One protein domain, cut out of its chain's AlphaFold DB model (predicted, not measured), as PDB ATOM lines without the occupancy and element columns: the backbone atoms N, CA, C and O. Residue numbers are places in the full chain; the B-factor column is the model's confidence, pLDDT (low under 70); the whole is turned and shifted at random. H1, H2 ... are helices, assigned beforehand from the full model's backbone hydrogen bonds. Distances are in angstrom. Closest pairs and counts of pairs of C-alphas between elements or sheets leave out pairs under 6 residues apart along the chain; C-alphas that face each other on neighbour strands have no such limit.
ATOM      1  N   LYS A 106     116.657 250.711 373.799       86.69
ATOM      2  CA  LYS A 106     117.103 249.544 373.028       86.69
ATOM      3  C   LYS A 106     115.974 249.063 372.118       86.69
ATOM      4  O   LYS A 106     114.906 248.709 372.607       86.69
ATOM      5  N   CYS A 107     116.237 248.979 370.818       89.44
ATOM      6  CA  CYS A 107     115.293 248.447 369.836       89.44
ATOM      7  C   CYS A 107     115.490 246.933 369.669       89.44
ATOM      8  O   CYS A 107     116.244 246.504 368.797       89.44
ATOM      9  N   ASN A 108     114.853 246.126 370.522       92.06
ATOM     10  CA  ASN A 108     114.957 244.661 370.454       92.06
ATOM     11  C   ASN A 108     113.766 244.013 369.731       92.06
ATOM     12  O   ASN A 108     113.873 242.880 369.266       92.06
ATOM     13  N   SER A 109     112.636 244.716 369.653       94.00
ATOM     14  CA  SER A 109     111.413 244.272 368.987       94.00
ATOM     15  C   SER A 109     110.896 245.314 367.994       94.00
ATOM     16  O   SER A 109     111.268 246.485 368.051       94.00
ATOM     17  N   GLU A 110     110.005 244.896 367.093       92.25
ATOM     18  CA  GLU A 110     109.321 245.802 366.158       92.25
ATOM     19  C   GLU A 110     108.516 246.881 366.902       92.25
ATOM     20  O   GLU A 110     108.592 248.056 366.555       92.25
ATOM     21  N   ALA A 111     107.858 246.513 368.006       91.44
ATOM     22  CA  ALA A 111     107.139 247.456 368.862       91.44
ATOM     23  C   ALA A 111     108.067 248.514 369.492       91.44
ATOM     24  O   ALA A 111     107.677 249.674 369.637       91.44
ATOM     25  N   ASP A 112     109.307 248.149 369.835       89.75
ATOM     26  CA  ASP A 112     110.292 249.115 370.335       89.75
ATOM     27  C   ASP A 112     110.712 250.097 369.239       89.75
ATOM     28  O   ASP A 112     110.848 251.290 369.504       89.75
ATOM     29  N   VAL A 113     110.885 249.612 368.005       90.25
ATOM     30  CA  VAL A 113     111.220 250.455 366.848       90.25
ATOM     31  C   VAL A 113     110.095 251.446 366.564       90.25
ATOM     32  O   VAL A 113     110.371 252.629 366.364       90.25
ATOM     33  N   GLU A 114     108.837 251.002 366.591       91.94
ATOM     34  CA  GLU A 114     107.677 251.883 366.422       91.94
ATOM     35  C   GLU A 114     107.611 252.950 367.516       91.94
ATOM     36  O   GLU A 114     107.429 254.133 367.219       91.94
ATOM     37  N   ARG A 115     107.819 252.558 368.777       90.75
ATOM     38  CA  ARG A 115     107.818 253.482 369.915       90.75
ATOM     39  C   ARG A 115     108.926 254.527 369.801       90.75
ATOM     40  O   ARG A 115     108.651 255.719 369.920       90.75
ATOM     41  N   VAL A 116     110.160 254.105 369.522       91.56
ATOM     42  CA  VAL A 116     111.295 255.021 369.324       91.56
ATOM     43  C   VAL A 116     111.059 255.920 368.109       91.56
ATOM     44  O   VAL A 116     111.311 257.122 368.177       91.56
ATOM     45  N   GLY A 117     110.509 255.373 367.022       91.31
ATOM     46  CA  GLY A 117     110.113 256.139 365.843       91.31
ATOM     47  C   GLY A 117     109.083 257.224 366.167       91.31
ATOM     48  O   GLY A 117     109.245 258.365 365.736       91.31
ATOM     49  N   ALA A 118     108.076 256.906 366.983       91.44
ATOM     50  CA  ALA A 118     107.078 257.867 367.445       91.44
ATOM     51  C   ALA A 118     107.695 258.968 368.324       91.44
ATOM     52  O   ALA A 118     107.391 260.139 368.120       91.44
ATOM     53  N   MET A 119     108.608 258.622 369.239       90.56
ATOM     54  CA  MET A 119     109.318 259.611 370.063       90.56
ATOM     55  C   MET A 119     110.184 260.555 369.221       90.56
ATOM     56  O   MET A 119     110.225 261.759 369.475       90.56
ATOM     57  N   ILE A 120     110.872 260.030 368.200       91.50
ATOM     58  CA  ILE A 120     111.646 260.850 367.259       91.50
ATOM     59  C   ILE A 120     110.710 261.777 366.486       91.50
ATOM     60  O   ILE A 120     110.985 262.971 366.391       91.50
ATOM     61  N   ALA A 121     109.598 261.257 365.960       91.56
ATOM     62  CA  ALA A 121     108.628 262.053 365.216       91.56
ATOM     63  C   ALA A 121     108.031 263.180 366.074       91.56
ATOM     64  O   ALA A 121     108.011 264.325 365.628       91.56
ATOM     65  N   ASP A 122     107.622 262.885 367.308       91.62
ATOM     66  CA  ASP A 122     107.103 263.880 368.255       91.62
ATOM     67  C   ASP A 122     108.145 264.966 368.550       91.62
ATOM     68  O   ASP A 122     107.873 266.169 368.457       91.62
ATOM     69  N   ARG A 123     109.401 264.556 368.768       89.25
ATOM     70  CA  ARG A 123     110.493 265.503 368.980       89.25
ATOM     71  C   ARG A 123     110.744 266.383 367.758       89.25
ATOM     72  O   ARG A 123     110.980 267.576 367.931       89.25
ATOM     73  N   LEU A 124     110.691 265.839 366.546       91.81
ATOM     74  CA  LEU A 124     110.835 266.629 365.321       91.81
ATOM     75  C   LEU A 124     109.686 267.633 365.184       91.81
ATOM     76  O   LEU A 124     109.941 268.815 364.973       91.81
ATOM     77  N   VAL A 125     108.443 267.195 365.394       92.38
ATOM     78  CA  VAL A 125     107.251 268.054 365.325       92.38
ATOM     79  C   VAL A 125     107.284 269.171 366.371       92.38
ATOM     80  O   VAL A 125     106.787 270.259 366.097       92.38
ATOM     81  N   SER A 126     107.943 268.975 367.520       91.44
ATOM     82  CA  SER A 126     108.133 270.051 368.509       91.44
ATOM     83  C   SER A 126     108.884 271.278 367.966       91.44
ATOM     84  O   SER A 126     108.807 272.355 368.553       91.44
ATOM     85  N   PHE A 127     109.578 271.145 366.830       92.00
ATOM     86  CA  PHE A 127     110.249 272.242 366.134       92.00
ATOM     87  C   PHE A 127     109.429 272.834 364.978       92.00
ATOM     88  O   PHE A 127     109.975 273.644 364.237       92.00
ATOM     89  N   ALA A 128     108.154 272.465 364.801       91.19
ATOM     90  CA  ALA A 128     107.339 272.883 363.652       91.19
ATOM     91  C   ALA A 128     107.207 274.409 363.492       91.19
ATOM     92  O   ALA A 128     107.123 274.891 362.366       91.19
ATOM     93  N   ASP A 129     107.237 275.159 364.597       92.00
ATOM     94  CA  ASP A 129     107.151 276.625 364.593       92.00
ATOM     95  C   ASP A 129     108.514 277.317 364.380       92.00
ATOM     96  O   ASP A 129     108.599 278.544 364.375       92.00
ATOM     97  N   SER A 130     109.601 276.552 364.233       93.25
ATOM     98  CA  SER A 130     110.943 277.085 363.981       93.25
ATOM     99  C   SER A 130     111.127 277.464 362.514       93.25
ATOM    100  O   SER A 130     110.817 276.680 361.617       93.25
ATOM    101  N   ASP A 131     111.773 278.604 362.260       93.50
ATOM    102  CA  ASP A 131     112.134 279.062 360.909       93.50
ATOM    103  C   ASP A 131     113.036 278.067 360.149       93.50
ATOM    104  O   ASP A 131     113.134 278.101 358.923       93.50
ATOM    105  N   HIS A 132     113.707 277.163 360.869       92.94
ATOM    106  CA  HIS A 132     114.615 276.161 360.306       92.94
ATOM    107  C   HIS A 132     114.016 274.753 360.238       92.94
ATOM    108  O   HIS A 132     114.733 273.800 359.929       92.94
ATOM    109  N   TYR A 133     112.718 274.600 360.514       92.75
ATOM    110  CA  TYR A 133     112.059 273.296 360.541       92.75
ATOM    111  C   TYR A 133     112.208 272.530 359.223       92.75
ATOM    112  O   TYR A 133     112.567 271.355 359.224       92.75
ATOM    113  N   GLU A 134     112.012 273.199 358.084       92.44
ATOM    114  CA  GLU A 134     112.125 272.563 356.766       92.44
ATOM    115  C   GLU A 134     113.534 272.013 356.505       92.44
ATOM    116  O   GLU A 134     113.682 270.881 356.043       92.44
ATOM    117  N   VAL A 135     114.568 272.785 356.858       94.69
ATOM    118  CA  VAL A 135     115.974 272.382 356.702       94.69
ATOM    119  C   VAL A 135     116.285 271.187 357.600       94.69
ATOM    120  O   VAL A 135     116.864 270.202 357.144       94.69
ATOM    121  N   LEU A 136     115.840 271.237 358.858       92.25
ATOM    122  CA  LEU A 136     116.027 270.160 359.826       92.25
ATOM    123  C   LEU A 136     115.367 268.855 359.361       92.25
ATOM    124  O   LEU A 136     115.997 267.800 359.402       92.25
ATOM    125  N   ILE A 137     114.126 268.918 358.876       93.62
ATOM    126  CA  ILE A 137     113.422 267.745 358.351       93.62
ATOM    127  C   ILE A 137     114.148 267.183 357.127       93.62
ATOM    128  O   ILE A 137     114.360 265.973 357.058       93.62
ATOM    129  N   MET A 138     114.579 268.034 356.191       92.94
ATOM    130  CA  MET A 138     115.328 267.584 355.015       92.94
ATOM    131  C   MET A 138     116.621 266.854 355.391       92.94
ATOM    132  O   MET A 138     116.843 265.743 354.909       92.94
ATOM    133  N   GLU A 139     117.436 267.426 356.282       93.12
ATOM    134  CA  GLU A 139     118.685 266.791 356.721       93.12
ATOM    135  C   GLU A 139     118.444 265.448 357.415       93.12
ATOM    136  O   GLU A 139     119.179 264.483 357.189       93.12
ATOM    137  N   VAL A 140     117.418 265.358 358.266       91.81
ATOM    138  CA  VAL A 140     117.088 264.113 358.969       91.81
ATOM    139  C   VAL A 140     116.645 263.037 357.980       91.81
ATOM    140  O   VAL A 140     117.142 261.912 358.050       91.81
ATOM    141  N   PHE A 141     115.770 263.368 357.026       90.44
ATOM    142  CA  PHE A 141     115.342 262.423 355.991       90.44
ATOM    143  C   PHE A 141     116.508 261.956 355.113       90.44
ATOM    144  O   PHE A 141     116.623 260.760 354.838       90.44
ATOM    145  N   GLU A 142     117.398 262.860 354.701       90.69
ATOM    146  CA  GLU A 142     118.586 262.510 353.914       90.69
ATOM    147  C   GLU A 142     119.504 261.556 354.688       90.69
ATOM    148  O   GLU A 142     119.909 260.510 354.176       90.69
ATOM    149  N   ARG A 143     119.771 261.849 355.966       90.69
ATOM    150  CA  ARG A 143     120.586 260.968 356.810       90.69
ATOM    151  C   ARG A 143     119.929 259.605 356.995       90.69
ATOM    152  O   ARG A 143     120.606 258.602 356.794       90.69
ATOM    153  N   LEU A 144     118.636 259.531 357.305       88.00
ATOM    154  CA  LEU A 144     117.941 258.250 357.481       88.00
ATOM    155  C   LEU A 144     117.947 257.412 356.197       88.00
ATOM    156  O   LEU A 144     118.254 256.221 356.234       88.00
ATOM    157  N   THR A 145     117.674 258.034 355.052       88.12
ATOM    158  CA  THR A 145     117.636 257.335 353.760       88.12
ATOM    159  C   THR A 145     119.019 256.923 353.265       88.12
ATOM    160  O   THR A 145     119.138 255.863 352.659       88.12
ATOM    161  N   SER A 146     120.082 257.669 353.594       88.06
ATOM    162  CA  SER A 146     121.461 257.287 353.244       88.06
ATOM    163  C   SER A 146     121.911 255.955 353.863       88.06
ATOM    164  O   SER A 146     122.796 255.294 353.326       88.06
ATOM    165  N   HIS A 147     121.281 255.529 354.963       85.50
ATOM    166  CA  HIS A 147     121.573 254.250 355.617       85.50
ATOM    167  C   HIS A 147     120.772 253.082 355.007       85.50
ATOM    168  O   HIS A 147     121.043 251.914 355.307       85.50
ATOM    169  N   ILE A 148     119.805 253.363 354.124       86.56
ATOM    170  CA  ILE A 148     119.008 252.353 353.424       86.56
ATOM    171  C   ILE A 148     119.745 251.940 352.149       86.56
ATOM    172  O   ILE A 148     119.780 252.656 351.155       86.56
ATOM    173  N   HIS A 149     120.300 250.731 352.159       86.56
ATOM    174  CA  HIS A 149     121.061 250.194 351.026       86.56
ATOM    175  C   HIS A 149     120.171 249.488 349.985       86.56
ATOM    176  O   HIS A 149     120.630 249.141 348.898       86.56
ATOM    177  N   SER A 150     118.894 249.258 350.310       90.25
ATOM    178  CA  SER A 150     117.927 248.615 349.417       90.25
ATOM    179  C   SER A 150     117.196 249.651 348.571       90.25
ATOM    180  O   SER A 150     116.417 250.458 349.082       90.25
ATOM    181  N   THR A 151     117.393 249.584 347.257       87.31
ATOM    182  CA  THR A 151     116.701 250.449 346.292       87.31
ATOM    183  C   THR A 151     115.192 250.216 346.278       87.31
ATOM    184  O   THR A 151     114.432 251.155 346.064       87.31
ATOM    185  N   GLN A 152     114.744 248.987 346.547       89.69
ATOM    186  CA  GLN A 152     113.323 248.663 346.637       89.69
ATOM    187  C   GLN A 152     112.658 249.398 347.807       89.69
ATOM    188  O   GLN A 152     111.645 250.060 347.602       89.69
ATOM    189  N   LEU A 153     113.260 249.347 349.000       88.19
ATOM    190  CA  LEU A 153     112.721 250.027 350.185       88.19
ATOM    191  C   LEU A 153     112.698 251.551 350.004       88.19
ATOM    192  O   LEU A 153     111.749 252.208 350.423       88.19
ATOM    193  N   LEU A 154     113.709 252.112 349.334       87.88
ATOM    194  CA  LEU A 154     113.748 253.541 349.030       87.88
ATOM    195  C   LEU A 154     112.612 253.961 348.082       87.88
ATOM    196  O   LEU A 154     111.971 254.985 348.306       87.88
ATOM    197  N   ASN A 155     112.341 253.159 347.047       90.12
ATOM    198  CA  ASN A 155     111.243 253.417 346.114       90.12
ATOM    199  C   ASN A 155     109.873 253.286 346.797       90.12
ATOM    200  O   ASN A 155     109.008 254.134 346.596       90.12
ATOM    201  N   GLU A 156     109.686 252.266 347.637       90.44
ATOM    202  CA  GLU A 156     108.451 252.076 348.406       90.44
ATOM    203  C   GLU A 156     108.164 253.269 349.335       90.44
ATOM    204  O   GLU A 156     107.015 253.718 349.436       90.44
ATOM    205  N   GLU A 157     109.200 253.825 349.971       86.94
ATOM    206  CA  GLU A 157     109.074 255.012 350.820       86.94
ATOM    207  C   GLU A 157     108.815 256.285 350.001       86.94
ATOM    208  O   GLU A 157     107.934 257.076 350.346       86.94
ATOM    209  N   ALA A 158     109.493 256.462 348.863       88.75
ATOM    210  CA  ALA A 158     109.218 257.571 347.950       88.75
ATOM    211  C   ALA A 158     107.755 257.554 347.466       88.75
ATOM    212  O   ALA A 158     107.068 258.581 347.497       88.75
ATOM    213  N   ASP A 159     107.235 256.380 347.105       91.44
ATOM    214  CA  ASP A 159     105.836 256.193 346.715       91.44
ATOM    215  C   ASP A 159     104.866 256.467 347.872       91.44
ATOM    216  O   ASP A 159     103.775 257.014 347.667       91.44
ATOM    217  N   ARG A 160     105.230 256.106 349.108       91.00
ATOM    218  CA  ARG A 160     104.453 256.437 350.313       91.00
ATOM    219  C   ARG A 160     104.365 257.954 350.507       91.00
ATOM    220  O   ARG A 160     103.258 258.479 350.642       91.00
ATOM    221  N   VAL A 161     105.486 258.668 350.426       89.06
ATOM    222  CA  VAL A 161     105.533 260.136 350.541       89.06
ATOM    223  C   VAL A 161     104.739 260.812 349.418       89.06
ATOM    224  O   VAL A 161     103.974 261.750 349.662       89.06
ATOM    225  N   HIS A 162     104.854 260.326 348.179       91.25
ATOM    226  CA  HIS A 162     104.082 260.853 347.055       91.25
ATOM    227  C   HIS A 162     102.572 260.680 347.241       91.25
ATOM    228  O   HIS A 162     101.815 261.618 346.962       91.25
ATOM    229  N   ARG A 163     102.130 259.523 347.753       93.00
ATOM    230  CA  ARG A 163     100.723 259.278 348.103       93.00
ATOM    231  C   ARG A 163     100.239 260.226 349.197       93.00
ATOM    232  O   ARG A 163      99.250 260.923 348.973       93.00
ATOM    233  N   LEU A 164     100.981 260.361 350.297       90.19
ATOM    234  CA  LEU A 164     100.651 261.292 351.386       90.19
ATOM    235  C   LEU A 164     100.555 262.744 350.896       90.19
ATOM    236  O   LEU A 164      99.612 263.467 351.221       90.19
ATOM    237  N   ARG A 165     101.473 263.174 350.022       90.69
ATOM    238  CA  ARG A 165     101.419 264.507 349.405       90.69
ATOM    239  C   ARG A 165     100.163 264.693 348.551       90.69
ATOM    240  O   ARG A 165      99.591 265.787 348.524       90.69
ATOM    241  N   ALA A 166      99.746 263.665 347.816       89.25
ATOM    242  CA  ALA A 166      98.525 263.706 347.018       89.25
ATOM    243  C   ALA A 166      97.269 263.763 347.903       89.25
ATOM    244  O   ALA A 166      96.357 264.537 347.604       89.25
ATOM    245  N   GLU A 167      97.240 263.014 349.005       89.88
ATOM    246  CA  GLU A 167      96.167 263.038 350.008       89.88
ATOM    247  C   GLU A 167      96.052 264.409 350.683       89.88
ATOM    248  O   GLU A 167      94.965 264.987 350.712       89.88
ATOM    249  N   PHE A 168      97.172 265.009 351.091       86.50
ATOM    250  CA  PHE A 168      97.193 266.358 351.662       86.50
ATOM    251  C   PHE A 168      96.692 267.420 350.664       86.50
ATOM    252  O   PHE A 168      95.874 268.288 350.985       86.50
ATOM    253  N   LYS A 169      97.112 267.323 349.394       87.75
ATOM    254  CA  LYS A 169      96.602 268.191 348.315       87.75
ATOM    255  C   LYS A 169      95.109 267.996 348.045       87.75
ATOM    256  O   LYS A 169      94.450 268.945 347.626       87.75
ATOM    257  N   ARG A 170      94.568 266.788 348.228       82.88
ATOM    258  CA  ARG A 170      93.124 266.530 348.117       82.88
ATOM    259  C   ARG A 170      92.370 267.145 349.296       82.88
ATOM    260  O   ARG A 170      91.426 267.888 349.053       82.88
ATOM    261  N   GLY A 171      92.844 266.939 350.526       77.62
ATOM    262  CA  GLY A 171      92.219 267.465 351.748       77.62
ATOM    263  C   GLY A 171      92.147 268.996 351.804       77.62
ATOM    264  O   GLY A 171      91.142 269.567 352.220       77.62
ATOM    265  N   THR A 172      93.176 269.685 351.307       74.06
ATOM    266  CA  THR A 172      93.200 271.160 351.237       74.06
ATOM    267  C   THR A 172      92.251 271.740 350.180       74.06
ATOM    268  O   THR A 172      91.752 272.854 350.353       74.06
ATOM    269  N   LYS A 173      91.965 270.994 349.102       68.56
ATOM    270  CA  LYS A 173      91.007 271.381 348.047       68.56
ATOM    271  C   LYS A 173      89.552 271.093 348.419       68.56
ATOM    272  O   LYS A 173      88.654 271.702 347.847       68.56
ATOM    273  N   THR A 174      89.311 270.210 349.383       61.59
ATOM    274  CA  THR A 174      87.983 269.876 349.913       61.59
ATOM    275  C   THR A 174      87.622 270.705 351.147       61.59
ATOM    276  O   THR A 174      86.973 270.200 352.060       61.59
TER     277      THR A 174
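AT A GLANCE: This is residues 106 to 174 of the 211 residues of an uncharacterized protein of Porcisia hertigi (UniProt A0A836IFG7). Three helices make a loose, open zigzag: H2 folds back from H1, and H3 folds back from H2, with few contacts between them. H2 is the link in the middle, while the later part of H3, residues 158 to 173, sticks out as a long arm that ends at Thr 174. The printed part has 69 residues with three named helices, in the order H1, H2, H3, and no named strand; the class is all helix. The whole is loose, with a radius of gyration of the C-alphas of 14.4 A and spans of 42 by 30 by 22 A.

HOW THE PARTS SIT: Start with H1, residues 110 to 125, and go on to H2, residues 133 to 146: they run opposite ways at a shallow tilt of 29 degrees. They are close but not clearly touching; look at Leu 124 and Ile 137, whose C-alphas are their closest, 7.5 A apart. Next comes H3, residues 151 to 173, which runs the opposite way to H2 at a shallow tilt of 27 degrees. These two are also close but not clearly touching, and their closest C-alphas are those of Thr 145 and Leu 154, 7.2 A apart. H1 and H3 are apart. In H1 and H2 every backbone O i to N i+4 pair is within hydrogen-bond range; in H3, 18 of 19 are.

IN THESE COORDINATES: Find C-alpha 110 at (109.321, 245.802, 366.158); from there H1 runs 22.4 A to C-alpha 125. H2 begins at C-alpha 133, at (112.059, 273.296, 360.541), and covers 19.9 A. H3, 33.2 A long, ends at C-alpha 173, at (91.007, 271.381, 348.047).

THE WHOLE: The C-alphas of Lys 106 and Thr 174 are the two farthest apart, at 42.4 A. The printed part has no cut. The link from H1 to H2 is short, and that from H2 to H3 is tight. The mean pLDDT of the printed part is 89.3; look to residues 173 to 174 for values under 70.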